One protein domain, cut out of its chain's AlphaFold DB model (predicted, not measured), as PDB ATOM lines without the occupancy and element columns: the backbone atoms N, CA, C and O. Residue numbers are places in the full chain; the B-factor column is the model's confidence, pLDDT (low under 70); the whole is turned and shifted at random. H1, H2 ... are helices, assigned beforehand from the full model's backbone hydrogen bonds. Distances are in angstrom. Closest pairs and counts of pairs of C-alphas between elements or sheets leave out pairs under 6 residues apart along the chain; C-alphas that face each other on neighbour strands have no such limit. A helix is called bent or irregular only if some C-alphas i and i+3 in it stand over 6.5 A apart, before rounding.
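This is residues 2 to 28 and 40 to 54 of the 274 residues of the protein "Variant-silencing SET domain-containing protein-like" of Aphis craccivora (UniProt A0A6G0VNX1). One long, straight helix, H1, makes the long axis, and its first part, residues 2 to 15, sticks out free. Beside its later part stands a short piece made of an unnamed stretch, residues 40 to 47, and the small helix H2, which lies crosswise to H1. The printed part has 42 residues, with two named helices in the order H1, H2 and no named strand; the class is all helix. It is loose, with a radius of gyration of the C-alphas of 11.9 A, and the C-alphas span 39 by 17 by 14 A, the longest span being along H1.

H1, residues 2 to 27, is not bent, and its residues 2 to 15 stand free, with no C-alpha 8 or more residues away along the chain within 10 A. H2, residues 48 to 53, and H1 are near each other: their closest C-alphas are 8.3 A apart, and 8 pairs lie within 10 A. In H1 every O i to N i+4 pair is within hydrogen-bond range. In H2 0 of 2 such pairs are, against 2 of 3 O i to N i+3 pairs. H2 is irregular, but only just: C-alphas 49 and 52 are 6.9 A apart.

H1 begins at C-alpha 2 at (32.228, -12.796, 15.497) and ends at C-alpha 27 at (3.953, -14.033, 40.622), 37.8 A from first to last C-alpha. H2 runs from Glu 48 to Tyr 53, where C-alpha 53 is at (5.961, -20.947, 23.893), over 10.1 A.

The two C-alphas farthest apart are those of Phe 2 and Ala 28, 39.4 A. The link from H1 to H2 goes across the cut: residues 29 to 39 are not printed, and C-alphas 28 and 40 are 11.8 A apart. The mean pLDDT of the printed part is 87.1; residues 2 to 4 are under 70.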
ATOM      1  N   PHE A   2      33.695 -12.657  15.327       54.19
ATOM      2  CA  PHE A   2      32.228 -12.796  15.497       54.19
ATOM      3  C   PHE A   2      31.726 -14.005  16.320       54.19
ATOM      4  O   PHE A   2      30.670 -13.917  16.946       54.19
ATOM      5  N   LEU A   3      32.472 -15.117  16.377       54.41
ATOM      6  CA  LEU A   3      32.049 -16.323  17.112       54.41
ATOM      7  C   LEU A   3      31.892 -16.103  18.627       54.41
ATOM      8  O   LEU A   3      31.031 -16.729  19.241       54.41
ATOM      9  N   PHE A   4      32.680 -15.204  19.227       60.28
ATOM     10  CA  PHE A   4      32.591 -14.908  20.660       60.28
ATOM     11  C   PHE A   4      31.275 -14.186  20.994       60.28
ATOM     12  O   PHE A   4      30.522 -14.636  21.857       60.28
ATOM     13  N   VAL A   5      30.931 -13.163  20.200       83.75
ATOM     14  CA  VAL A   5      29.668 -12.409  20.304       83.75
ATOM     15  C   VAL A   5      28.460 -13.347  20.206       83.75
ATOM     16  O   VAL A   5      27.543 -13.271  21.020       83.75
ATOM     17  N   ALA A   6      28.475 -14.302  19.269       82.88
ATOM     18  CA  ALA A   6      27.384 -15.264  19.108       82.88
ATOM     19  C   ALA A   6      27.149 -16.141  20.359       82.88
ATOM     20  O   ALA A   6      26.002 -16.475  20.668       82.88
ATOM     21  N   GLN A   7      28.204 -16.501  21.099       88.38
ATOM     22  CA  GLN A   7      28.076 -17.259  22.352       88.38
ATOM     23  C   GLN A   7      27.595 -16.376  23.513       88.38
ATOM     24  O   GLN A   7      26.751 -16.805  24.303       88.38
ATOM     25  N   GLU A   8      28.054 -15.125  23.589       89.00
ATOM     26  CA  GLU A   8      27.577 -14.157  24.584       89.00
ATOM     27  C   GLU A   8      26.093 -13.817  24.397       89.00
ATOM     28  O   GLU A   8      25.344 -13.789  25.379       89.00
ATOM     29  N   CYS A   9      25.625 -13.657  23.155       91.94
ATOM     30  CA  CYS A   9      24.205 -13.481  22.845       91.94
ATOM     31  C   CYS A   9      23.368 -14.683  23.313       91.94
ATOM     32  O   CYS A   9      22.362 -14.497  24.001       91.94
ATOM     33  N   LYS A  10      23.803 -15.920  23.018       93.06
ATOM     34  CA  LYS A  10      23.125 -17.152  23.474       93.06
ATOM     35  C   LYS A  10      23.051 -17.236  25.002       93.06
ATOM     36  O   LYS A  10      21.981 -17.503  25.547       93.06
ATOM     37  N   LYS A  11      24.162 -16.963  25.697       94.44
ATOM     38  CA  LYS A  11      24.239 -16.939  27.169       94.44
ATOM     39  C   LYS A  11      23.313 -15.878  27.768       94.44
ATOM     40  O   LYS A  11      22.576 -16.159  28.712       94.44
ATOM     41  N   THR A  12      23.313 -14.674  27.199       93.75
ATOM     42  CA  THR A  12      22.475 -13.554  27.651       93.75
ATOM     43  C   THR A  12      20.990 -13.867  27.470       93.75
ATOM     44  O   THR A  12      20.210 -13.681  28.402       93.75
ATOM     45  N   TRP A  13      20.607 -14.430  26.321       95.12
ATOM     46  CA  TRP A  13      19.235 -14.864  26.049       95.12
ATOM     47  C   TRP A  13      18.766 -15.983  26.991       95.12
ATOM     48  O   TRP A  13      17.667 -15.908  27.539       95.12
ATOM     49  N   ALA A  14      19.609 -16.991  27.242       93.50
ATOM     50  CA  ALA A  14      19.302 -18.066  28.186       93.50
ATOM     51  C   ALA A  14      19.066 -17.529  29.612       93.50
ATOM     52  O   ALA A  14      18.073 -17.884  30.249       93.50
ATOM     53  N   ASN A  15      19.926 -16.615  30.076       94.50
ATOM     54  CA  ASN A  15      19.779 -15.951  31.372       94.50
ATOM     55  C   ASN A  15      18.498 -15.104  31.449       94.50
ATOM     56  O   ASN A  15      17.794 -15.146  32.456       94.50
ATOM     57  N   LEU A  16      18.174 -14.360  30.386       94.75
ATOM     58  CA  LEU A  16      16.969 -13.532  30.304       94.75
ATOM     59  C   LEU A  16      15.694 -14.392  30.374       94.75
ATOM     60  O   LEU A  16      14.790 -14.095  31.155       94.75
ATOM     61  N   ARG A  17      15.662 -15.506  29.632       93.62
ATOM     62  CA  ARG A  17      14.550 -16.467  29.629       93.62
ATOM     63  C   ARG A  17      14.388 -17.189  30.971       93.62
ATOM     64  O   ARG A  17      13.255 -17.406  31.399       93.62
ATOM     65  N   ASP A  18      15.475 -17.550  31.659       91.25
ATOM     66  CA  ASP A  18      15.369 -18.160  32.993       91.25
ATOM     67  C   ASP A  18      14.944 -17.145  34.066       91.25
ATOM     68  O   ASP A  18      14.123 -17.466  34.925       91.25
ATOM     69  N   ALA A  19      15.420 -15.898  33.989       92.62
ATOM     70  CA  ALA A  19      14.957 -14.821  34.861       92.62
ATOM     71  C   ALA A  19      13.452 -14.550  34.680       92.62
ATOM     72  O   ALA A  19      12.729 -14.464  35.674       92.62
ATOM     73  N   TYR A  20      12.964 -14.526  33.435       93.25
ATOM     74  CA  TYR A  20      11.535 -14.426  33.126       93.25
ATOM     75  C   TYR A  20      10.732 -15.618  33.681       93.25
ATOM     76  O   TYR A  20       9.726 -15.426  34.364       93.25
ATOM     77  N   ARG A  21      11.227 -16.854  33.499       90.75
ATOM     78  CA  ARG A  21      10.620 -18.070  34.075       90.75
ATOM     79  C   ARG A  21      10.486 -17.984  35.598       90.75
ATOM     80  O   ARG A  21       9.450 -18.345  36.151       90.75
ATOM     81  N   ARG A  22      11.528 -17.502  36.287       89.25
ATOM     82  CA  ARG A  22      11.516 -17.299  37.746       89.25
ATOM     83  C   ARG A  22      10.560 -16.182  38.163       89.25
ATOM     84  O   ARG A  22       9.927 -16.315  39.206       89.25
ATOM     85  N   ALA A  23      10.441 -15.113  37.372       88.75
ATOM     86  CA  ALA A  23       9.500 -14.026  37.629       88.75
ATOM     87  C   ALA A  23       8.045 -14.523  37.585       88.75
ATOM     88  O   ALA A  23       7.339 -14.357  38.578       88.75
ATOM     89  N   ILE A  24       7.645 -15.233  36.518       87.31
ATOM     90  CA  ILE A  24       6.300 -15.834  36.404       87.31
ATOM     91  C   ILE A  24       6.025 -16.792  37.569       87.31
ATOM     92  O   ILE A  24       4.995 -16.687  38.228       87.31
ATOM     93  N   LYS A  25       6.956 -17.703  37.883       84.69
ATOM     94  CA  LYS A  25       6.771 -18.653  38.997       84.69
ATOM     95  C   LYS A  25       6.680 -17.986  40.366       84.69
ATOM     96  O   LYS A  25       6.134 -18.576  41.290       84.69
ATOM     97  N   LYS A  26       7.215 -16.771  40.513       82.81
ATOM     98  CA  LYS A  26       7.103 -15.980  41.740       82.81
ATOM     99  C   LYS A  26       5.778 -15.217  41.811       82.81
ATOM    100  O   LYS A  26       5.255 -15.073  42.910       82.81
ATOM    101  N   SER A  27       5.251 -14.725  40.685       76.62
ATOM    102  CA  SER A  27       3.953 -14.033  40.622       76.62
ATOM    103  C   SER A  27       2.752 -14.987  40.594       76.62
ATOM    104  O   SER A  27       1.673 -14.603  41.037       76.62
ATOM    105  N   ALA A  28       2.942 -16.240  40.170       73.94
ATOM    106  CA  ALA A  28       1.980 -17.330  40.315       73.94
ATOM    107  C   ALA A  28       1.832 -17.753  41.793       73.94
ATOM    108  O   ALA A  28       2.386 -18.756  42.245       73.94
ATOM    109  N   LYS A  40       6.543  -6.269  39.594       85.75
ATOM    110  CA  LYS A  40       6.732  -6.756  38.215       85.75
ATOM    111  C   LYS A  40       8.224  -6.763  37.865       85.75
ATOM    112  O   LYS A  40       8.940  -5.809  38.194       85.75
ATOM    113  N   TRP A  41       8.720  -7.827  37.240       93.00
ATOM    114  CA  TRP A  41      10.123  -7.880  36.836       93.00
ATOM    115  C   TRP A  41      10.380  -6.927  35.660       93.00
ATOM    116  O   TRP A  41       9.519  -6.700  34.816       93.00
ATOM    117  N   LYS A  42      11.583  -6.340  35.615       91.56
ATOM    118  CA  LYS A  42      11.893  -5.175  34.765       91.56
ATOM    119  C   LYS A  42      11.782  -5.391  33.248       91.56
ATOM    120  O   LYS A  42      11.790  -4.400  32.536       91.56
ATOM    121  N   TYR A  43      11.726  -6.641  32.786       93.12
ATOM    122  CA  TYR A  43      11.563  -7.006  31.371       93.12
ATOM    123  C   TYR A  43      10.361  -7.937  31.147       93.12
ATOM    124  O   TYR A  43      10.323  -8.720  30.203       93.12
ATOM    125  N   GLU A  44       9.414  -7.963  32.085       89.19
ATOM    126  CA  GLU A  44       8.310  -8.924  32.074       89.19
ATOM    127  C   GLU A  44       7.266  -8.612  30.995       89.19
ATOM    128  O   GLU A  44       6.677  -9.546  30.465       89.19
ATOM    129  N   SER A  45       7.072  -7.335  30.638       90.56
ATOM    130  CA  SER A  45       6.205  -6.929  29.519       90.56
ATOM    131  C   SER A  45       6.836  -7.308  28.174       90.56
ATOM    132  O   SER A  45       6.187  -7.847  27.287       90.56
ATOM    133  N   GLU A  46       8.137  -7.067  28.042       94.38
ATOM    134  CA  GLU A  46       8.935  -7.294  26.841       94.38
ATOM    135  C   GLU A  46       9.160  -8.784  26.578       94.38
ATOM    136  O   GLU A  46       9.305  -9.186  25.430       94.38
ATOM    137  N   MET A  47       9.173  -9.611  27.627       92.88
ATOM    138  CA  MET A  47       9.246 -11.072  27.536       92.88
ATOM    139  C   MET A  47       7.866 -11.750  27.510       92.88
ATOM    140  O   MET A  47       7.808 -12.972  27.382       92.88
ATOM    141  N   GLU A  48       6.755 -11.004  27.595       91.25
ATOM    142  CA  GLU A  48       5.404 -11.577  27.712       91.25
ATOM    143  C   GLU A  48       5.032 -12.494  26.537       91.25
ATOM    144  O   GLU A  48       4.412 -13.542  26.728       91.25
ATOM    145  N   PHE A  49       5.525 -12.177  25.336       93.50
ATOM    146  CA  PHE A  49       5.348 -12.992  24.132       93.50
ATOM    147  C   PHE A  49       5.940 -14.410  24.234       93.50
ATOM    148  O   PHE A  49       5.572 -15.275  23.444       93.50
ATOM    149  N   LEU A  50       6.847 -14.680  25.182       91.81
ATOM    150  CA  LEU A  50       7.400 -16.021  25.395       91.81
ATOM    151  C   LEU A  50       6.419 -16.950  26.119       91.81
ATOM    152  O   LEU A  50       6.550 -18.167  25.997       91.81
ATOM    153  N   LYS A  51       5.438 -16.406  26.850       86.56
ATOM    154  CA  LYS A  51       4.505 -17.166  27.694       86.56
ATOM    155  C   LYS A  51       3.794 -18.321  26.957       86.56
ATOM    156  O   LYS A  51       3.808 -19.417  27.512       86.56
ATOM    157  N   PRO A  52       3.272 -18.173  25.718       87.69
ATOM    158  CA  PRO A  52       2.646 -19.283  24.984       87.69
ATOM    159  C   PRO A  52       3.633 -20.379  24.549       87.69
ATOM    160  O   PRO A  52       3.251 -21.532  24.375       87.69
ATOM    161  N   TYR A  53       4.914 -20.035  24.374       87.06
ATOM    162  CA  TYR A  53       5.961 -20.947  23.893       87.06
ATOM    163  C   TYR A  53       6.768 -21.591  25.029       87.06
ATOM    164  O   TYR A  53       7.549 -22.523  24.813       87.06
ATOM    165  N   MET A  54       6.592 -21.119  26.264       81.06
ATOM    166  CA  MET A  54       7.182 -21.702  27.462       81.06
ATOM    167  C   MET A  54       6.300 -22.836  27.985       81.06
ATOM    168  O   MET A  54       5.718 -22.726  29.058       81.06
TER     169      MET A  54